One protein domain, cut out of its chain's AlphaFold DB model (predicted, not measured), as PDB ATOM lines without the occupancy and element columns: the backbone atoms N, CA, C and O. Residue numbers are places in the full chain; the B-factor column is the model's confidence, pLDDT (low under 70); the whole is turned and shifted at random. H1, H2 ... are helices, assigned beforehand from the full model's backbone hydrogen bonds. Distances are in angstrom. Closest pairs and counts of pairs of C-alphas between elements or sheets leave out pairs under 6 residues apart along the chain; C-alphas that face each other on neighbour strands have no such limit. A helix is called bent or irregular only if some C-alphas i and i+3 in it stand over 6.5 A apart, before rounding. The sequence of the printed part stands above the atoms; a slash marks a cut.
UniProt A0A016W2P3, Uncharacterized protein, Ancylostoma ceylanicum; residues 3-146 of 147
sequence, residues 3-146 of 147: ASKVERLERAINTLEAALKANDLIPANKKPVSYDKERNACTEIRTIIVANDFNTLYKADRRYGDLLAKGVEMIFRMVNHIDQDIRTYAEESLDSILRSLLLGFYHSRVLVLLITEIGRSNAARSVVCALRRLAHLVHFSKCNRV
ATOM      1  N   ALA A   3     -41.238 -28.996 -37.411       79.38
ATOM      2  CA  ALA A   3     -42.673 -29.030 -37.106       79.38
ATOM      3  C   ALA A   3     -42.972 -29.248 -35.608       79.38
ATOM      4  O   ALA A   3     -43.786 -28.541 -35.023       79.38
ATOM      5  N   SER A   4     -42.222 -30.129 -34.935       90.31
ATOM      6  CA  SER A   4     -42.414 -30.381 -33.499       90.31
ATOM      7  C   SER A   4     -42.062 -29.165 -32.629       90.31
ATOM      8  O   SER A   4     -42.526 -29.062 -31.496       90.31
ATOM      9  N   LYS A   5     -41.226 -28.239 -33.124       91.88
ATOM     10  CA  LYS A   5     -40.941 -26.966 -32.437       91.88
ATOM     11  C   LYS A   5     -42.118 -25.996 -32.558       91.88
ATOM     12  O   LYS A   5     -42.407 -25.290 -31.600       91.88
ATOM     13  N   VAL A   6     -42.817 -25.999 -33.691       92.31
ATOM     14  CA  VAL A   6     -43.999 -25.155 -33.922       92.31
ATOM     15  C   VAL A   6     -45.167 -25.602 -33.038       92.31
ATOM     16  O   VAL A   6     -45.774 -24.773 -32.370       92.31
ATOM     17  N   GLU A   7     -45.391 -26.910 -32.899       94.31
ATOM     18  CA  GLU A   7     -46.381 -27.455 -31.953       94.31
ATOM     19  C   GLU A   7     -46.033 -27.168 -30.484       94.31
ATOM     20  O   GLU A   7     -46.907 -26.980 -29.636       94.31
ATOM     21  N   ARG A   8     -44.740 -27.171 -30.136       95.62
ATOM     22  CA  ARG A   8     -44.290 -26.765 -28.794       95.62
ATOM     23  C   ARG A   8     -44.554 -25.284 -28.546       95.62
ATOM     24  O   ARG A   8     -45.036 -24.947 -27.470       95.62
ATOM     25  N   LEU A   9     -44.294 -24.430 -29.537       96.25
ATOM     26  CA  LEU A   9     -44.584 -23.002 -29.452       96.25
ATOM     27  C   LEU A   9     -46.081 -22.758 -29.248       96.25
ATOM     28  O   LEU A   9     -46.457 -22.030 -28.338       96.25
ATOM     29  N   GLU A  10     -46.931 -23.406 -30.042       96.88
ATOM     30  CA  GLU A  10     -48.386 -23.304 -29.910       96.88
ATOM     31  C   GLU A  10     -48.863 -23.705 -28.505       96.88
ATOM     32  O   GLU A  10     -49.616 -22.968 -27.865       96.88
ATOM     33  N   ARG A  11     -48.358 -24.823 -27.967       97.12
ATOM     34  CA  ARG A  11     -48.663 -25.250 -26.592       97.12
ATOM     35  C   ARG A  11     -48.187 -24.248 -25.543       97.12
ATOM     36  O   ARG A  11     -48.929 -23.972 -24.601       97.12
ATOM     37  N   ALA A  12     -46.986 -23.694 -25.697       96.88
ATOM     38  CA  ALA A  12     -46.447 -22.700 -24.770       96.88
ATOM     39  C   ALA A  12     -47.281 -21.408 -24.780       96.88
ATOM     40  O   ALA A  12     -47.612 -20.885 -23.718       96.88
ATOM     41  N   ILE A  13     -47.708 -20.951 -25.963       97.38
ATOM     42  CA  ILE A  13     -48.598 -19.794 -26.125       97.38
ATOM     43  C   ILE A  13     -49.935 -20.035 -25.428       97.38
ATOM     44  O   ILE A  13     -50.365 -19.202 -24.636       97.38
ATOM     45  N   ASN A  14     -50.571 -21.180 -25.678       96.81
ATOM     46  CA  ASN A  14     -51.858 -21.504 -25.063       96.81
ATOM     47  C   ASN A  14     -51.741 -21.642 -23.535       96.81
ATOM     48  O   ASN A  14     -52.646 -21.239 -22.805       96.81
ATOM     49  N   THR A  15     -50.610 -22.155 -23.043       95.94
ATOM     50  CA  THR A  15     -50.318 -22.239 -21.604       95.94
ATOM     51  C   THR A  15     -50.183 -20.851 -20.982       95.94
ATOM     52  O   THR A  15     -50.774 -20.601 -19.934       95.94
ATOM     53  N   LEU A  16     -49.446 -19.943 -21.631       95.38
ATOM     54  CA  LEU A  16     -49.285 -18.572 -21.150       95.38
ATOM     55  C   LEU A  16     -50.615 -17.809 -21.173       95.38
ATOM     56  O   LEU A  16     -50.963 -17.153 -20.199       95.38
ATOM     57  N   GLU A  17     -51.390 -17.946 -22.251       94.31
ATOM     58  CA  GLU A  17     -52.707 -17.322 -22.374       94.31
ATOM     59  C   GLU A  17     -53.662 -17.785 -21.261       94.31
ATOM     60  O   GLU A  17     -54.353 -16.966 -20.654       94.31
ATOM     61  N   ALA A  18     -53.686 -19.088 -20.966       92.44
ATOM     62  CA  ALA A  18     -54.499 -19.639 -19.886       92.44
ATOM     63  C   ALA A  18     -54.023 -19.178 -18.500       92.44
ATOM     64  O   ALA A  18     -54.853 -18.885 -17.642       92.44
ATOM     65  N   ALA A  19     -52.705 -19.099 -18.281       90.50
ATOM     66  CA  ALA A  19     -52.129 -18.645 -17.017       90.50
ATOM     67  C   ALA A  19     -52.471 -17.174 -16.732       90.50
ATOM     68  O   ALA A  19     -52.976 -16.871 -15.653       90.50
ATOM     69  N   LEU A  20     -52.312 -16.300 -17.730       89.50
ATOM     70  CA  LEU A  20     -52.653 -14.880 -17.614       89.50
ATOM     71  C   LEU A  20     -54.149 -14.677 -17.334       89.50
ATOM     72  O   LEU A  20     -54.512 -13.959 -16.406       89.50
ATOM     73  N   LYS A  21     -55.028 -15.381 -18.066       87.19
ATOM     74  CA  LYS A  21     -56.484 -15.322 -17.833       87.19
ATOM     75  C   LYS A  21     -56.877 -15.787 -16.432       87.19
ATOM     76  O   LYS A  21     -57.817 -15.250 -15.856       87.19
ATOM     77  N   ALA A  22     -56.199 -16.800 -15.892       82.88
ATOM     78  CA  ALA A  22     -56.472 -17.271 -14.539       82.88
ATOM     79  C   ALA A  22     -56.117 -16.208 -13.490       82.88
ATOM     80  O   ALA A  22     -56.843 -16.072 -12.511       82.88
ATOM     81  N   ASN A  23     -55.051 -15.438 -13.717       74.69
ATOM     82  CA  ASN A  23     -54.601 -14.394 -12.800       74.69
ATOM     83  C   ASN A  23     -55.469 -13.132 -12.842       74.69
ATOM     84  O   ASN A  23     -55.707 -12.547 -11.788       74.69
ATOM     85  N   ASP A  24     -56.037 -12.780 -13.997       71.44
ATOM     86  CA  ASP A  24     -57.020 -11.686 -14.103       71.44
ATOM     87  C   ASP A  24     -58.270 -11.922 -13.224       71.44
ATOM     88  O   ASP A  24     -58.961 -10.977 -12.841       71.44
ATOM     89  N   LEU A  25     -58.563 -13.182 -12.878       67.19
ATOM     90  CA  LEU A  25     -59.711 -13.584 -12.058       67.19
ATOM     91  C   LEU A  25     -59.406 -13.637 -10.551       67.19
ATOM     92  O   LEU A  25     -60.324 -13.852  -9.754       67.19
ATOM     93  N   ILE A  26     -58.145 -13.474 -10.136       64.75
ATOM     94  CA  ILE A  26     -57.749 -13.553  -8.724       64.75
ATOM     95  C   ILE A  26     -57.890 -12.160  -8.086       64.75
ATOM     96  O   ILE A  26     -57.211 -11.220  -8.501       64.75
ATOM     97  N   PRO A  27     -58.721 -11.989  -7.038       58.28
ATOM     98  CA  PRO A  27     -58.775 -10.737  -6.295       58.28
ATOM     99  C   PRO A  27     -57.414 -10.457  -5.650       58.28
ATOM    100  O   PRO A  27     -56.819 -11.368  -5.074       58.28
ATOM    101  N   ALA A  28     -56.976  -9.194  -5.658       58.78
ATOM    102  CA  ALA A  28     -55.644  -8.726  -5.239       58.78
ATOM    103  C   ALA A  28     -55.191  -9.085  -3.799       58.78
ATOM    104  O   ALA A  28     -54.127  -8.655  -3.370       58.78
ATOM    105  N   ASN A  29     -55.980  -9.846  -3.031       52.59
ATOM    106  CA  ASN A  29     -55.860  -9.975  -1.582       52.59
ATOM    107  C   ASN A  29     -55.736 -11.419  -1.049       52.59
ATOM    108  O   ASN A  29     -56.028 -11.654   0.125       52.59
ATOM    109  N   LYS A  30     -55.332 -12.417  -1.855       49.94
ATOM    110  CA  LYS A  30     -55.122 -13.792  -1.346       49.94
ATOM    111  C   LYS A  30     -53.860 -14.493  -1.873       49.94
ATOM    112  O   LYS A  30     -53.806 -14.869  -3.034       49.94
ATOM    113  N   LYS A  31     -52.976 -14.820  -0.911       52.78
ATOM    114  CA  LYS A  31     -51.809 -15.735  -0.941       52.78
ATOM    115  C   LYS A  31     -50.660 -15.350  -1.895       52.78
ATOM    116  O   LYS A  31     -50.893 -14.665  -2.881       52.78
ATOM    117  N   PRO A  32     -49.415 -15.795  -1.618       53.28
ATOM    118  CA  PRO A  32     -48.327 -15.689  -2.584       53.28
ATOM    119  C   PRO A  32     -48.680 -16.553  -3.800       53.28
ATOM    120  O   PRO A  32     -48.614 -17.782  -3.747       53.28
ATOM    121  N   VAL A  33     -49.143 -15.913  -4.869       62.12
ATOM    122  CA  VAL A  33     -49.380 -16.568  -6.155       62.12
ATOM    123  C   VAL A  33     -48.007 -16.835  -6.770       62.12
ATOM    124  O   VAL A  33     -47.237 -15.906  -6.994       62.12
ATOM    125  N   SER A  34     -47.663 -18.106  -6.996       73.25
ATOM    126  CA  SER A  34     -46.484 -18.451  -7.796       73.25
ATOM    127  C   SER A  34     -46.806 -18.201  -9.272       73.25
ATOM    128  O   SER A  34     -47.730 -18.797  -9.831       73.25
ATOM    129  N   TYR A  35     -46.014 -17.334  -9.901       84.88
ATOM    130  CA  TYR A  35     -46.092 -17.009 -11.329       84.88
ATOM    131  C   TYR A  35     -45.160 -17.893 -12.182       84.88
ATOM    132  O   TYR A  35     -44.877 -17.590 -13.342       84.88
ATOM    133  N   ASP A  36     -44.695 -19.027 -11.636       88.00
ATOM    134  CA  ASP A  36     -43.737 -19.917 -12.307       88.00
ATOM    135  C   ASP A  36     -44.280 -20.460 -13.630       88.00
ATOM    136  O   ASP A  36     -43.531 -20.638 -14.589       88.00
ATOM    137  N   LYS A  37     -45.596 -20.689 -13.725       90.94
ATOM    138  CA  LYS A  37     -46.230 -21.144 -14.973       90.94
ATOM    139  C   LYS A  37     -46.080 -20.124 -16.099       90.94
ATOM    140  O   LYS A  37     -45.719 -20.506 -17.210       90.94
ATOM    141  N   GLU A  38     -46.328 -18.848 -15.814       92.00
ATOM    142  CA  GLU A  38     -46.177 -17.771 -16.796       92.00
ATOM    143  C   GLU A  38     -44.717 -17.614 -17.198       92.00
ATOM    144  O   GLU A  38     -44.396 -17.579 -18.386       92.00
ATOM    145  N   ARG A  39     -43.820 -17.599 -16.205       93.44
ATOM    146  CA  ARG A  39     -42.382 -17.481 -16.432       93.44
ATOM    147  C   ARG A  39     -41.854 -18.624 -17.293       93.44
ATOM    148  O   ARG A  39     -41.134 -18.373 -18.258       93.44
ATOM    149  N   ASN A  40     -42.238 -19.863 -16.999       95.31
ATOM    150  CA  ASN A  40     -41.815 -21.041 -17.756       95.31
ATOM    151  C   ASN A  40     -42.375 -21.030 -19.182       95.31
ATOM    152  O   ASN A  40     -41.636 -21.289 -20.131       95.31
ATOM    153  N   ALA A  41     -43.651 -20.676 -19.359       96.31
ATOM    154  CA  ALA A  41     -44.254 -20.578 -20.686       96.31
ATOM    155  C   ALA A  41     -43.604 -19.463 -21.526       96.31
ATOM    156  O   ALA A  41     -43.260 -19.685 -22.686       96.31
ATOM    157  N   CYS A  42     -43.346 -18.298 -20.927       97.06
ATOM    158  CA  CYS A  42     -42.608 -17.202 -21.556       97.06
ATOM    159  C   CYS A  42     -41.172 -17.616 -21.923       97.06
ATOM    160  O   CYS A  42     -40.721 -17.368 -23.044       97.06
ATOM    161  N   THR A  43     -40.483 -18.333 -21.025       97.50
ATOM    162  CA  THR A  43     -39.141 -18.886 -21.276       97.50
ATOM    163  C   THR A  43     -39.141 -19.807 -22.493       97.50
ATOM    164  O   THR A  43     -38.252 -19.703 -23.338       97.50
ATOM    165  N   GLU A  44     -40.125 -20.699 -22.598       97.06
ATOM    166  CA  GLU A  44     -40.245 -21.654 -23.702       97.06
ATOM    167  C   GLU A  44     -40.523 -20.931 -25.030       97.06
ATOM    168  O   GLU A  44     -39.832 -21.188 -26.018       97.06
ATOM    169  N   ILE A  45     -41.457 -19.968 -25.046       97.38
ATOM    170  CA  ILE A  45     -41.742 -19.121 -26.220       97.38
ATOM    171  C   ILE A  45     -40.462 -18.417 -26.684       97.38
ATOM    172  O   ILE A  45     -40.067 -18.544 -27.847       97.38
ATOM    173  N   ARG A  46     -39.780 -17.723 -25.763       97.31
ATOM    174  CA  ARG A  46     -38.519 -17.025 -26.039       97.31
ATOM    175  C   ARG A  46     -37.468 -17.979 -26.587       97.31
ATOM    176  O   ARG A  46     -36.863 -17.686 -27.611       97.31
ATOM    177  N   THR A  47     -37.264 -19.120 -25.936       96.56
ATOM    178  CA  THR A  47     -36.251 -20.108 -26.328       96.56
ATOM    179  C   THR A  47     -36.496 -20.624 -27.740       96.56
ATOM    180  O   THR A  47     -35.564 -20.674 -28.540       96.56
ATOM    181  N   ILE A  48     -37.741 -20.965 -28.084       95.25
ATOM    182  CA  ILE A  48     -38.069 -21.454 -29.426       95.25
ATOM    183  C   ILE A  48     -37.846 -20.361 -30.471       95.25
ATOM    184  O   ILE A  48     -37.252 -20.641 -31.509       95.25
ATOM    185  N   ILE A  49     -38.281 -19.129 -30.220       94.88
ATOM    186  CA  ILE A  49     -38.134 -18.052 -31.205       94.88
ATOM    187  C   ILE A  49     -36.660 -17.667 -31.381       94.88
ATOM    188  O   ILE A  49     -36.195 -17.523 -32.506       94.88
ATOM    189  N   VAL A  50     -35.908 -17.528 -30.288       95.19
ATOM    190  CA  VAL A  50     -34.516 -17.057 -30.321       95.19
ATOM    191  C   VAL A  50     -33.567 -18.113 -30.887       95.19
ATOM    192  O   VAL A  50     -32.647 -17.761 -31.619       95.19
ATOM    193  N   ALA A  51     -33.787 -19.396 -30.586       91.69
ATOM    194  CA  ALA A  51     -32.895 -20.479 -31.009       91.69
ATOM    195  C   ALA A  51     -33.098 -20.931 -32.466       91.69
ATOM    196  O   ALA A  51     -32.440 -21.877 -32.905       91.69
ATOM    197  N   ASN A  52     -34.039 -20.340 -33.206       88.75
ATOM    198  CA  ASN A  52     -34.363 -20.772 -34.560       88.75
ATOM    199  C   ASN A  52     -34.457 -19.582 -35.508       88.75
ATOM    200  O   ASN A  52     -35.131 -18.597 -35.230       88.75
ATOM    201  N   ASP A  53     -33.847 -19.720 -36.681       87.81
ATOM    202  CA  ASP A  53     -34.068 -18.768 -37.761       87.81
ATOM    203  C   ASP A  53     -35.537 -18.808 -38.223       87.81
ATOM    204  O   ASP A  53     -36.132 -19.879 -38.397       87.81
ATOM    205  N   PHE A  54     -36.120 -17.626 -38.452       88.88
ATOM    206  CA  PHE A  54     -37.528 -17.488 -38.818       88.88
ATOM    207  C   PHE A  54     -37.870 -18.284 -40.083       88.88
ATOM    208  O   PHE A  54     -38.872 -19.002 -40.099       88.88
ATOM    209  N   ASN A  55     -37.043 -18.200 -41.131       89.81
ATOM    210  CA  ASN A  55     -37.310 -18.887 -42.393       89.81
ATOM    211  C   ASN A  55     -37.285 -20.409 -42.238       89.81
ATOM    212  O   ASN A  55     -38.021 -21.100 -42.942       89.81
ATOM    213  N   THR A  56     -36.476 -20.932 -41.318       91.06
ATOM    214  CA  THR A  56     -36.406 -22.373 -41.047       91.06
ATOM    215  C   THR A  56     -37.738 -22.907 -40.522       91.06
ATOM    216  O   THR A  56     -38.268 -23.878 -41.062       91.06
ATOM    217  N   LEU A  57     -38.314 -22.259 -39.506       91.19
ATOM    218  CA  LEU A  57     -39.602 -22.685 -38.951       91.19
ATOM    219  C   LEU A  57     -40.768 -22.337 -39.881       91.19
ATOM    220  O   LEU A  57     -41.651 -23.165 -40.070       91.19
ATOM    221  N   TYR A  58     -40.731 -21.174 -40.535       92.06
ATOM    222  CA  TYR A  58     -41.792 -20.741 -41.446       92.06
ATOM    223  C   TYR A  58     -41.915 -21.614 -42.702       92.06
ATOM    224  O   TYR A  58     -43.021 -21.841 -43.191       92.06
ATOM    225  N   LYS A  59     -40.798 -22.116 -43.247       92.38
ATOM    226  CA  LYS A  59     -40.831 -23.062 -44.377       92.38
ATOM    227  C   LYS A  59     -41.336 -24.441 -43.958       92.38
ATOM    228  O   LYS A  59     -41.972 -25.104 -44.770       92.38
ATOM    229  N   ALA A  60     -41.048 -24.860 -42.726       91.44
ATOM    230  CA  ALA A  60     -41.515 -26.134 -42.191       91.44
ATOM    231  C   ALA A  60     -43.012 -26.108 -41.849       91.44
ATOM    232  O   ALA A  60     -43.705 -27.090 -42.091       91.44
ATOM    233  N   ASP A  61     -43.505 -24.994 -41.309       92.06
ATOM    234  CA  ASP A  61     -44.917 -24.787 -41.002       92.06
ATOM    235  C   ASP A  61     -45.280 -23.303 -41.148       92.06
ATOM    236  O   ASP A  61     -44.781 -22.435 -40.425       92.06
ATOM    237  N   ARG A  62     -46.188 -23.002 -42.081       92.75
ATOM    238  CA  ARG A  62     -46.609 -21.625 -42.379       92.75
ATOM    239  C   ARG A  62     -47.316 -20.959 -41.197       92.75
ATOM    240  O   ARG A  62     -47.205 -19.741 -41.056       92.75
ATOM    241  N   ARG A  63     -47.940 -21.741 -40.308       94.38
ATOM    242  CA  ARG A  63     -48.595 -21.245 -39.084       94.38
ATOM    243  C   ARG A  63     -47.609 -20.580 -38.128       94.38
ATOM    244  O   ARG A  63     -48.014 -19.772 -37.299       94.38
ATOM    245  N   TYR A  64     -46.309 -20.864 -38.253       94.38
ATOM    246  CA  TYR A  64     -45.280 -20.233 -37.428       94.38
ATOM    247  C   TYR A  64     -45.317 -18.701 -37.502       94.38
ATOM    248  O   TYR A  64     -45.048 -18.037 -36.504       94.38
ATOM    249  N   GLY A  65     -45.672 -18.126 -38.658       93.31
ATOM    250  CA  GLY A  65     -45.776 -16.675 -38.810       93.31
ATOM    251  C   GLY A  65     -46.798 -16.052 -37.857       93.31
ATOM    252  O   GLY A  65     -46.492 -15.046 -37.213       93.31
ATOM    253  N   ASP A  66     -47.966 -16.682 -37.741       95.00
ATOM    254  CA  ASP A  66     -49.064 -16.236 -36.882       95.00
ATOM    255  C   ASP A  66     -48.792 -16.580 -35.415       95.00
ATOM    256  O   ASP A  66     -49.016 -15.760 -34.526       95.00
ATOM    257  N   LEU A  67     -48.218 -17.759 -35.156       96.19
ATOM    258  CA  LEU A  67     -47.814 -18.176 -33.813       96.19
ATOM    259  C   LEU A  67     -46.723 -17.271 -33.236       96.19
ATOM    260  O   LEU A  67     -46.772 -16.946 -32.057       96.19
ATOM    261  N   LEU A  68     -45.772 -16.804 -34.048       96.00
ATOM    262  CA  LEU A  68     -44.795 -15.805 -33.621       96.00
ATOM    263  C   LEU A  68     -45.489 -14.512 -33.177       96.00
ATOM    264  O   LEU A  68     -45.182 -13.993 -32.105       96.00
ATOM    265  N   ALA A  69     -46.428 -14.002 -33.978       95.75
ATOM    266  CA  ALA A  69     -47.159 -12.784 -33.640       95.75
ATOM    267  C   ALA A  69     -47.979 -12.953 -32.354       95.75
ATOM    268  O   ALA A  69     -47.903 -12.105 -31.463       95.75
ATOM    269  N   LYS A  70     -48.682 -14.085 -32.215       96.06
ATOM    270  CA  LYS A  70     -49.441 -14.422 -31.006       96.06
ATOM    271  C   LYS A  70     -48.527 -14.592 -29.786       96.06
ATOM    272  O   LYS A  70     -48.860 -14.125 -28.703       96.06
ATOM    273  N   GLY A  71     -47.362 -15.217 -29.944       96.25
ATOM    274  CA  GLY A  71     -46.388 -15.383 -28.863       96.25
ATOM    275  C   GLY A  71     -45.838 -14.052 -28.361       96.25
ATOM    276  O   GLY A  71     -45.820 -13.818 -27.156       96.25
ATOM    277  N   VAL A  72     -45.462 -13.154 -29.274       96.25
ATOM    278  CA  VAL A  72     -45.006 -11.798 -28.926       96.25
ATOM    279  C   VAL A  72     -46.118 -10.999 -28.242       96.25
ATOM    280  O   VAL A  72     -45.858 -10.350 -27.233       96.25
ATOM    281  N   GLU A  73     -47.361 -11.099 -28.720       95.25
ATOM    282  CA  GLU A  73     -48.522 -10.492 -28.056       95.25
ATOM    283  C   GLU A  73     -48.691 -10.976 -26.610       95.25
ATOM    284  O   GLU A  73     -48.902 -10.161 -25.714       95.25
ATOM    285  N   MET A  74     -48.598 -12.286 -26.355       95.25
ATOM    286  CA  MET A  74     -48.746 -12.808 -24.991       95.25
ATOM    287  C   MET A  74     -47.660 -12.267 -24.055       95.25
ATOM    288  O   MET A  74     -47.956 -11.940 -22.909       95.25
ATOM    289  N   ILE A  75     -46.425 -12.111 -24.542       96.12
ATOM    290  CA  ILE A  75     -45.346 -11.519 -23.740       96.12
ATOM    291  C   ILE A  75     -45.604 -10.022 -23.504       96.12
ATOM    292  O   ILE A  75     -45.395  -9.541 -22.394       96.12
ATOM    293  N   PHE A  76     -46.139  -9.284 -24.483       94.88
ATOM    294  CA  PHE A  76     -46.569  -7.897 -24.264       94.88
ATOM    295  C   PHE A  76     -47.642  -7.769 -23.174       94.88
ATOM    296  O   PHE A  76     -47.576  -6.849 -22.361       94.88
ATOM    297  N   ARG A  77     -48.579  -8.722 -23.072       93.06
ATOM    298  CA  ARG A  77     -49.550  -8.742 -21.962       93.06
ATOM    299  C   ARG A  77     -48.868  -8.882 -20.597       93.06
ATOM    300  O   ARG A  77     -49.269  -8.201 -19.654       93.06
ATOM    301  N   MET A  78     -47.795  -9.672 -20.499       93.50
ATOM    302  CA  MET A  78     -47.012  -9.811 -19.262       93.50
ATOM    303  C   MET A  78     -46.312  -8.510 -18.832       93.50
ATOM    304  O   MET A  78     -46.045  -8.323 -17.648       93.50
ATOM    305  N   VAL A  79     -46.059  -7.564 -19.744       93.38
ATOM    306  CA  VAL A  79     -45.478  -6.249 -19.391       93.38
ATOM    307  C   VAL A  79     -46.415  -5.442 -18.480       93.38
ATOM    308  O   VAL A  79     -45.974  -4.561 -17.740       93.38
ATOM    309  N   ASN A  80     -47.714  -5.750 -18.476       89.81
ATOM    310  CA  ASN A  80     -48.679  -5.138 -17.565       89.81
ATOM    311  C   ASN A  80     -48.999  -5.998 -16.328       89.81
ATOM    312  O   ASN A  80     -49.951  -5.697 -15.612       89.81
ATOM    313  N   HIS A  81     -48.218  -7.047 -16.061       90.19
ATOM    314  CA  HIS A  81     -48.434  -7.937 -14.922       90.19
ATOM    315  C   HIS A  81     -48.308  -7.200 -13.571       90.19
ATOM    316  O   HIS A  81     -47.589  -6.202 -13.459       90.19
ATOM    317  N   ILE A  82     -49.004  -7.674 -12.531       86.81
ATOM    318  CA  ILE A  82     -49.009  -7.049 -11.194       86.81
ATOM    319  C   ILE A  82     -47.646  -7.158 -10.493       86.81
ATOM    320  O   ILE A  82     -47.177  -6.200  -9.873       86.81
ATOM    321  N   ASP A  83     -46.979  -8.294 -10.666       88.94
ATOM    322  CA  ASP A  83     -45.646  -8.581 -10.139       88.94
ATOM    323  C   ASP A  83     -44.536  -7.919 -10.973       88.94
ATOM    324  O   ASP A  83     -44.549  -7.991 -12.204       88.94
ATOM    325  N   GLN A  84     -43.584  -7.261 -10.305       90.31
ATOM    326  CA  GLN A  84     -42.498  -6.526 -10.960       90.31
ATOM    327  C   GLN A  84     -41.474  -7.430 -11.642       90.31
ATOM    328  O   GLN A  84     -40.998  -7.074 -12.720       90.31
ATOM    329  N   ASP A  85     -41.145  -8.575 -11.053       91.88
ATOM    330  CA  ASP A  85     -40.138  -9.478 -11.605       91.88
ATOM    331  C   ASP A  85     -40.646 -10.097 -12.905       91.88
ATOM    332  O   ASP A  85     -39.906 -10.188 -13.886       91.88
ATOM    333  N   ILE A  86     -41.941 -10.423 -12.961       93.31
ATOM    334  CA  ILE A  86     -42.597 -10.885 -14.190       93.31
ATOM    335  C   ILE A  86     -42.595  -9.803 -15.275       93.31
ATOM    336  O   ILE A  86     -42.305 -10.117 -16.432       93.31
ATOM    337  N   ARG A  87     -42.850  -8.534 -14.925       94.00
ATOM    338  CA  ARG A  87     -42.768  -7.426 -15.896       94.00
ATOM    339  C   ARG A  87     -41.361  -7.280 -16.468       94.00
ATOM    340  O   ARG A  87     -41.205  -7.256 -17.686       94.00
ATOM    341  N   THR A  88     -40.347  -7.225 -15.605       94.94
ATOM    342  CA  THR A  88     -38.939  -7.110 -16.021       94.94
ATOM    343  C   THR A  88     -38.544  -8.284 -16.914       94.94
ATOM    344  O   THR A  88     -37.998  -8.090 -17.998       94.94
ATOM    345  N   TYR A  89     -38.912  -9.504 -16.520       96.06
ATOM    346  CA  TYR A  89     -38.632 -10.709 -17.294       96.06
ATOM    347  C   TYR A  89     -39.307 -10.702 -18.675       96.06
ATOM    348  O   TYR A  89     -38.726 -11.166 -19.663       96.06
ATOM    349  N   ALA A  90     -40.532 -10.180 -18.769       96.06
ATOM    350  CA  ALA A  90     -41.238 -10.024 -20.036       96.06
ATOM    351  C   ALA A  90     -40.537  -9.017 -20.958       96.06
ATOM    352  O   ALA A  90     -40.345  -9.310 -22.139       96.06
ATOM    353  N   GLU A  91     -40.102  -7.872 -20.426       95.81
ATOM    354  CA  GLU A  91     -39.346  -6.873 -21.190       95.81
ATOM    355  C   GLU A  91     -38.019  -7.435 -21.720       95.81
ATOM    356  O   GLU A  91     -37.749  -7.333 -22.918       95.81
ATOM    357  N   GLU A  92     -37.240  -8.119 -20.877       96.25
ATOM    358  CA  GLU A  92     -36.003  -8.799 -21.290       96.25
ATOM    359  C   GLU A  92     -36.259  -9.857 -22.375       96.25
ATOM    360  O   GLU A  92     -35.477 -10.034 -23.316       96.25
ATOM    361  N   SER A  93     -37.376 -10.578 -22.259       97.31
ATOM    362  CA  SER A  93     -37.758 -11.616 -23.216       97.31
ATOM    363  C   SER A  93     -38.173 -11.031 -24.564       97.31
ATOM    364  O   SER A  93     -37.779 -11.573 -25.601       97.31
ATOM    365  N   LEU A  94     -38.892  -9.904 -24.568       96.62
ATOM    366  CA  LEU A  94     -39.173  -9.138 -25.783       96.62
ATOM    367  C   LEU A  94     -37.875  -8.663 -26.431       96.62
ATOM    368  O   LEU A  94     -37.690  -8.884 -27.626       96.62
ATOM    369  N   ASP A  95     -36.950  -8.086 -25.665       95.12
ATOM    370  CA  ASP A  95     -35.677  -7.606 -26.212       95.12
ATOM    371  C   ASP A  95     -34.863  -8.728 -26.848       95.12
ATOM    372  O   ASP A  95     -34.334  -8.563 -27.949       95.12
ATOM    373  N   SER A  96     -34.820  -9.897 -26.209       96.25
ATOM    374  CA  SER A  96     -34.157 -11.081 -26.755       96.25
ATOM    375  C   SER A  96     -34.773 -11.528 -28.089       96.25
ATOM    376  O   SER A  96     -34.050 -11.743 -29.067       96.25
ATOM    377  N   ILE A  97     -36.108 -11.605 -28.165       96.19
ATOM    378  CA  ILE A  97     -36.834 -11.995 -29.383       96.19
ATOM    379  C   ILE A  97     -36.620 -10.974 -30.502       96.19
ATOM    380  O   ILE A  97     -36.244 -11.346 -31.616       96.19
ATOM    381  N   LEU A  98     -36.842  -9.690 -30.220       94.31
ATOM    382  CA  LEU A  98     -36.722  -8.633 -31.219       94.31
ATOM    383  C   LEU A  98     -35.287  -8.537 -31.730       94.31
ATOM    384  O   LEU A  98     -35.080  -8.464 -32.940       94.31
ATOM    385  N   ARG A  99     -34.290  -8.619 -30.842       92.62
ATOM    386  CA  ARG A  99     -32.879  -8.632 -31.235       92.62
ATOM    387  C   ARG A  99     -32.552  -9.829 -32.124       92.62
ATOM    388  O   ARG A  99     -31.881  -9.639 -33.132       92.62
ATOM    389  N   SER A 100     -33.048 -11.028 -31.805       93.75
ATOM    390  CA  SER A 100     -32.850 -12.213 -32.655       93.75
ATOM    391  C   SER A 100     -33.445 -12.019 -34.057       93.75
ATOM    392  O   SER A 100     -32.768 -12.241 -35.063       93.75
ATOM    393  N   LEU A 101     -34.669 -11.487 -34.153       92.25
ATOM    394  CA  LEU A 101     -35.303 -11.186 -35.442       92.25
ATOM    395  C   LEU A 101     -34.544 -10.113 -36.238       92.25
ATOM    396  O   LEU A 101     -34.426 -10.226 -37.458       92.25
ATOM    397  N   LEU A 102     -34.021  -9.081 -35.573       90.38
ATOM    398  CA  LEU A 102     -33.222  -8.034 -36.217       90.38
ATOM    399  C   LEU A 102     -31.877  -8.569 -36.721       90.38
ATOM    400  O   LEU A 102     -31.484  -8.230 -37.833       90.38
ATOM    401  N   LEU A 103     -31.208  -9.437 -35.955       89.25
ATOM    402  CA  LEU A 103     -29.980 -10.117 -36.388       89.25
ATOM    403  C   LEU A 103     -30.222 -11.026 -37.602       89.25
ATOM    404  O   LEU A 103     -29.348 -11.160 -38.451       89.25
ATOM    405  N   GLY A 104     -31.424 -11.597 -37.720       87.75
ATOM    406  CA  GLY A 104     -31.880 -12.314 -38.915       87.75
ATOM    407  C   GLY A 104     -32.351 -11.415 -40.069       87.75
ATOM    408  O   GLY A 104     -32.925 -11.920 -41.030       87.75
ATOM    409  N   PHE A 105     -32.155 -10.093 -39.987       87.00
ATOM    410  CA  PHE A 105     -32.599  -9.093 -40.970       87.00
ATOM    411  C   PHE A 105     -34.126  -9.019 -41.182       87.00
ATOM    412  O   PHE A 105     -34.612  -8.491 -42.187       87.00
ATOM    413  N   TYR A 106     -34.930  -9.464 -40.211       90.12
ATOM    414  CA  TYR A 106     -36.398  -9.450 -40.275       90.12
ATOM    415  C   TYR A 106     -37.020  -8.122 -39.789       90.12
ATOM    416  O   TYR A 106     -38.099  -8.113 -39.190       90.12
ATOM    417  N   HIS A 107     -36.390  -6.977 -40.089       89.06
ATOM    418  CA  HIS A 107     -36.799  -5.633 -39.628       89.06
ATOM    419  C   HIS A 107     -38.276  -5.318 -39.884       89.06
ATOM    420  O   HIS A 107     -38.984  -4.824 -39.014       89.06
ATOM    421  N   SER A 108     -38.765  -5.654 -41.080       88.81
ATOM    422  CA  SER A 108     -40.160  -5.418 -41.469       88.81
ATOM    423  C   SER A 108     -41.156  -6.101 -40.537       88.81
ATOM    424  O   SER A 108     -42.193  -5.533 -40.217       88.81
ATOM    425  N   ARG A 109     -40.840  -7.323 -40.104       90.81
ATOM    426  CA  ARG A 109     -41.706  -8.106 -39.227       90.81
ATOM    427  C   ARG A 109     -41.688  -7.536 -37.815       90.81
ATOM    428  O   ARG A 109     -42.743  -7.415 -37.210       90.81
ATOM    429  N   VAL A 110     -40.518  -7.112 -37.338       92.88
ATOM    430  CA  VAL A 110     -40.385  -6.415 -36.051       92.88
ATOM    431  C   VAL A 110     -41.208  -5.126 -36.027       92.88
ATOM    432  O   VAL A 110     -41.967  -4.920 -35.086       92.88
ATOM    433  N   LEU A 111     -41.131  -4.299 -37.075       91.81
ATOM    434  CA  LEU A 111     -41.943  -3.082 -37.181       91.81
ATOM    435  C   LEU A 111     -43.443  -3.394 -37.124       91.81
ATOM    436  O   LEU A 111     -44.165  -2.758 -36.363       91.81
ATOM    437  N   VAL A 112     -43.902  -4.405 -37.871       91.81
ATOM    438  CA  VAL A 112     -45.313  -4.824 -37.853       91.81
ATOM    439  C   VAL A 112     -45.740  -5.292 -36.463       91.81
ATOM    440  O   VAL A 112     -46.803  -4.884 -36.008       91.81
ATOM    441  N   LEU A 113     -44.928  -6.089 -35.760       93.75
ATOM    442  CA  LEU A 113     -45.239  -6.543 -34.398       93.75
ATOM    443  C   LEU A 113     -45.429  -5.360 -33.436       93.75
ATOM    444  O   LEU A 113     -46.409  -5.324 -32.697       93.75
ATOM    445  N   LEU A 114     -44.527  -4.375 -33.484       93.62
ATOM    446  CA  LEU A 114     -44.575  -3.196 -32.615       93.62
ATOM    447  C   LEU A 114     -45.755  -2.276 -32.942       93.62
ATOM    448  O   LEU A 114     -46.479  -1.869 -32.039       93.62
ATOM    449  N   ILE A 115     -45.977  -1.973 -34.223       91.81
ATOM    450  CA  ILE A 115     -47.099  -1.130 -34.665       91.81
ATOM    451  C   ILE A 115     -48.435  -1.803 -34.340       91.81
ATOM    452  O   ILE A 115     -49.356  -1.131 -33.883       91.81
ATOM    453  N   THR A 116     -48.535  -3.124 -34.520       92.31
ATOM    454  CA  THR A 116     -49.744  -3.883 -34.170       92.31
ATOM    455  C   THR A 116     -50.039  -3.771 -32.678       92.31
ATOM    456  O   THR A 116     -51.185  -3.542 -32.301       92.31
ATOM    457  N   GLU A 117     -49.020  -3.882 -31.822       91.44
ATOM    458  CA  GLU A 117     -49.214  -3.740 -30.379       91.44
ATOM    459  C   GLU A 117     -49.631  -2.319 -29.979       91.44
ATOM    460  O   GLU A 117     -50.538  -2.152 -29.166       91.44
ATOM    461  N   ILE A 118     -49.042  -1.292 -30.599       91.25
ATOM    462  CA  ILE A 118     -49.454   0.104 -30.393       91.25
ATOM    463  C   ILE A 118     -50.913   0.299 -30.829       91.25
ATOM    464  O   ILE A 118     -51.704   0.869 -30.083       91.25
ATOM    465  N   GLY A 119     -51.284  -0.219 -32.002       87.69
ATOM    466  CA  GLY A 119     -52.634  -0.112 -32.558       87.69
ATOM    467  C   GLY A 119     -53.708  -0.766 -31.688       87.69
ATOM    468  O   GLY A 119     -54.817  -0.245 -31.598       87.69
ATOM    469  N   ARG A 120     -53.381  -1.857 -30.981       86.00
ATOM    470  CA  ARG A 120     -54.311  -2.521 -30.048       86.00
ATOM    471  C   ARG A 120     -54.717  -1.645 -28.865       86.00
ATOM    472  O   ARG A 120     -55.778  -1.878 -28.305       86.00
ATOM    473  N   SER A 121     -53.904  -0.655 -28.484       74.81
ATOM    474  CA  SER A 121     -54.221   0.313 -27.420       74.81
ATOM    475  C   SER A 121     -54.639  -0.312 -26.070       74.81
ATOM    476  O   SER A 121     -55.368   0.309 -25.304       74.81
ATOM    477  N   ASN A 122     -54.179  -1.530 -25.756       72.81
ATOM    478  CA  ASN A 122     -54.689  -2.311 -24.617       72.81
ATOM    479  C   ASN A 122     -54.315  -1.716 -23.248       72.81
ATOM    480  O   ASN A 122     -55.180  -1.434 -22.425       72.81
ATOM    481  N   ALA A 123     -53.016  -1.565 -22.973       84.69
ATOM    482  CA  ALA A 123     -52.511  -1.134 -21.669       84.69
ATOM    483  C   ALA A 123     -51.355  -0.144 -21.828       84.69
ATOM    484  O   ALA A 123     -50.431  -0.386 -22.605       84.69
ATOM    485  N   ALA A 124     -51.362   0.937 -21.038       87.50
ATOM    486  CA  ALA A 124     -50.384   2.023 -21.149       87.50
ATOM    487  C   ALA A 124     -48.925   1.535 -21.076       87.50
ATOM    488  O   ALA A 124     -48.089   1.981 -21.860       87.50
ATOM    489  N   ARG A 125     -48.617   0.571 -20.192       90.06
ATOM    490  CA  ARG A 125     -47.269  -0.016 -20.089       90.06
ATOM    491  C   ARG A 125     -46.854  -0.753 -21.362       90.06
ATOM    492  O   ARG A 125     -45.736  -0.549 -21.823       90.06
ATOM    493  N   SER A 126     -47.755  -1.548 -21.949       89.94
ATOM    494  CA  SER A 126     -47.491  -2.257 -23.212       89.94
ATOM    495  C   SER A 126     -47.245  -1.267 -24.355       89.94
ATOM    496  O   SER A 126     -46.248  -1.366 -25.066       89.94
ATOM    497  N   VAL A 127     -48.087  -0.233 -24.459       91.38
ATOM    498  CA  VAL A 127     -47.960   0.806 -25.491       91.38
ATOM    499  C   VAL A 127     -46.636   1.560 -25.362       91.38
ATOM    500  O   VAL A 127     -45.912   1.695 -26.344       91.38
ATOM    501  N   VAL A 128     -46.262   2.008 -24.158       92.38
ATOM    502  CA  VAL A 128     -44.975   2.695 -23.930       92.38
ATOM    503  C   VAL A 128     -43.792   1.765 -24.219       92.38
ATOM    504  O   VAL A 128     -42.810   2.187 -24.833       92.38
ATOM    505  N   CYS A 129     -43.891   0.498 -23.814       91.88
ATOM    506  CA  CYS A 129     -42.895  -0.536 -24.082       91.88
ATOM    507  C   CYS A 129     -42.670  -0.735 -25.593       91.88
ATOM    508  O   CYS A 129     -41.517  -0.763 -26.041       91.88
ATOM    509  N   ALA A 130     -43.749  -0.797 -26.378       92.56
ATOM    510  CA  ALA A 130     -43.699  -0.911 -27.832       92.56
ATOM    511  C   ALA A 130     -43.187   0.375 -28.504       92.56
ATOM    512  O   ALA A 130     -42.322   0.300 -29.375       92.56
ATOM    513  N   LEU A 131     -43.647   1.557 -28.071       91.19
ATOM    514  CA  LEU A 131     -43.224   2.854 -28.617       91.19
ATOM    515  C   LEU A 131     -41.730   3.111 -28.427       91.19
ATOM    516  O   LEU A 131     -41.064   3.531 -29.370       91.19
ATOM    517  N   ARG A 132     -41.184   2.823 -27.236       92.31
ATOM    518  CA  ARG A 132     -39.740   2.955 -26.979       92.31
ATOM    519  C   ARG A 132     -38.933   2.122 -27.968       92.31
ATOM    520  O   ARG A 132     -38.025   2.634 -28.615       92.31
ATOM    521  N   ARG A 133     -39.305   0.852 -28.141       92.12
ATOM    522  CA  ARG A 133     -38.636  -0.068 -29.074       92.12
ATOM    523  C   ARG A 133     -38.815   0.361 -30.526       92.12
ATOM    524  O   ARG A 133     -37.867   0.272 -31.300       92.12
ATOM    525  N   LEU A 134     -39.986   0.882 -30.888       90.12
ATOM    526  CA  LEU A 134     -40.241   1.395 -32.229       90.12
ATOM    527  C   LEU A 134     -39.356   2.606 -32.538       90.12
ATOM    528  O   LEU A 134     -38.747   2.637 -33.602       90.12
ATOM    529  N   ALA A 135     -39.209   3.552 -31.605       88.12
ATOM    530  CA  ALA A 135     -38.354   4.729 -31.778       88.12
ATOM    531  C   ALA A 135     -36.899   4.349 -32.103       88.12
ATOM    532  O   ALA A 135     -36.284   4.940 -32.991       88.12
ATOM    533  N   HIS A 136     -36.374   3.295 -31.468       85.19
ATOM    534  CA  HIS A 136     -35.042   2.767 -31.775       85.19
ATOM    535  C   HIS A 136     -34.932   2.110 -33.159       85.19
ATOM    536  O   HIS A 136     -33.820   1.912 -33.639       85.19
ATOM    537  N   LEU A 137     -36.046   1.776 -33.816       83.75
ATOM    538  CA  LEU A 137     -36.074   1.019 -35.072       83.75
ATOM    539  C   LEU A 137     -36.640   1.794 -36.267       83.75
ATOM    540  O   LEU A 137     -36.549   1.306 -37.394       83.75
ATOM    541  N   VAL A 138     -37.181   2.997 -36.058       73.94
ATOM    542  CA  VAL A 138     -37.770   3.835 -37.121       73.94
ATOM    543  C   VAL A 138     -36.791   4.090 -38.268       73.94
ATOM    544  O   VAL A 138     -37.194   4.061 -39.426       73.94
ATOM    545  N   HIS A 139     -35.496   4.243 -37.992       75.75
ATOM    546  CA  HIS A 139     -34.486   4.473 -39.031       75.75
ATOM    547  C   HIS A 139     -34.264   3.273 -39.975       75.75
ATOM    548  O   HIS A 139     -33.700   3.442 -41.051       75.75
ATOM    549  N   PHE A 140     -34.732   2.070 -39.614       70.38
ATOM    550  CA  PHE A 140     -34.719   0.893 -40.494       70.38
ATOM    551  C   PHE A 140     -35.968   0.783 -41.383       70.38
ATOM    552  O   PHE A 140     -36.065  -0.132 -42.208       70.38
ATOM    553  N   SER A 141     -36.950   1.671 -41.213       63.69
ATOM    554  CA  SER A 141     -38.127   1.696 -42.076       63.69
ATOM    555  C   SER A 141     -37.749   2.201 -43.474       63.69
ATOM    556  O   SER A 141     -37.046   3.192 -43.642       63.69
ATOM    557  N   LYS A 142     -38.189   1.483 -44.514       63.22
ATOM    558  CA  LYS A 142     -38.054   1.962 -45.896       63.22
ATOM    559  C   LYS A 142     -39.098   3.053 -46.124       63.22
ATOM    560  O   LYS A 142     -40.268   2.807 -45.839       63.22
ATOM    561  N   CYS A 143     -38.705   4.187 -46.708       56.69
ATOM    562  CA  CYS A 143     -39.598   5.329 -46.955       56.69
ATOM    563  C   CYS A 143     -40.898   4.940 -47.685       56.69
ATOM    564  O   CYS A 143     -41.956   5.451 -47.354       56.69
ATOM    565  N   ASN A 144     -40.859   3.943 -48.579       57.44
ATOM    566  CA  ASN A 144     -42.037   3.447 -49.310       57.44
ATOM    567  C   ASN A 144     -43.093   2.727 -48.440       57.44
ATOM    568  O   ASN A 144     -44.050   2.180 -48.979       57.44
ATOM    569  N   ARG A 145     -42.896   2.635 -47.121       52.50
ATOM    570  CA  ARG A 145     -43.850   2.043 -46.168       52.50
ATOM    571  C   ARG A 145     -44.336   3.023 -45.099       52.50
ATOM    572  O   ARG A 145     -45.081   2.608 -44.220       52.50
ATOM    573  N   VAL A 146     -43.897   4.280 -45.161       49.84
ATOM    574  CA  VAL A 146     -44.409   5.382 -44.342       49.84
ATOM    575  C   VAL A 146     -45.382   6.144 -45.239       49.84
ATOM    576  O   VAL A 146     -44.990   7.092 -45.912       49.84
TER     577      VAL A 146
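What this domain is: This is residues 3 to 146 of the 147 residues of an uncharacterized protein of Ancylostoma ceylanicum (UniProt A0A016W2P3). Six helices form an up-and-down bundle, each running against the one before it in the bundle, with H4 in its middle and the short H3 set across one end. H1, H4 and H6 lie roughly in one layer, H2 and H5 in another, and H7 packs on H6 at the edge farthest from H1. The 144 printed residues hold seven named helices, H1 to H7 in order along the chain, and no named strand; the class is all helix. The whole is compact, with a radius of gyration of the C-alphas of 15.4 A and spans of 52 by 35 by 20 A.

How they stand to each other: H1, residues 3 to 24, and H2, residues 36 to 50, form a helical hairpin; their closest C-alphas, of Ala 12 and Ala 41, are 5.1 A apart, and the tilt of 34 degrees is shallow, only just short of steep. H3, residues 54 to 60, meets H2 only through their link, and touches residues 3 to 6 of H1 alone, closest at the C-alphas of Ala 3 and Ala 60, 6.0 A. H4, residues 64 to 78, is the hub, touching five helices. It touches H1 at a shallow tilt of 26 degrees, the same way; the closest C-alphas, of Ile 13 and Gly 71, are 5.6 A apart. H4 and H2 only just touch, with 3 pairs of C-alphas within 8 A, the closest those of Ile 45 and Gly 71, 6.5 A. H3 and H4 touch only at the corner, and only just, with 3 such pairs, the closest those of Tyr 58 and Tyr 64, 5.3 A. H5, residues 84 to 103, makes a hairpin with H4, closest at the C-alphas of Ile 75 and Ala 90, 5.7 A. H5 touches H2 the same way at a shallow tilt of 9 degrees, closest at the C-alphas of Val 50 and Ser 100, 5.6 A. H6, residues 107 to 120, makes a hairpin with H5, closest at the C-alphas of Leu 98 and Val 110, 6.5 A, and touches H4 at a steep tilt of 49 degrees, closest at Ala 69 and Leu 113, whose C-alphas are 6.6 A apart. H7, residues 124 to 140, makes a hairpin with H6, closest at the C-alphas of Ile 118 and Val 127, 5.2 A; H1 and H7 are apart. Every O i to N i+4 pair is within hydrogen-bond range in H1 to H6, and 11 of 13 in H7.

Where its parts are: H1 begins at C-alpha 3, (-42.673, -29.030, -37.106), and is 32.2 A long. H2 is 20.4 A, H3 10.1 A, H4 21.0 A, H5 28.6 A and H6 20.2 A long. H7, 24.9 A, ends at C-alpha 140, (-34.719, 0.893, -40.494); it has a kink of 33 degrees near residue 134 and is irregular, with C-alphas 136 and 139 7.5 A apart.

The domain as a whole: The two C-alphas farthest apart, of Lys 31 and Asn 144, are 52.9 A apart. The printed part has no cut. The link from H1 to H2, 11 residues, is long; the other links are tight. The mean pLDDT of the printed part is 87.8, and residues 25 to 33 and 141 to 146 are under 70.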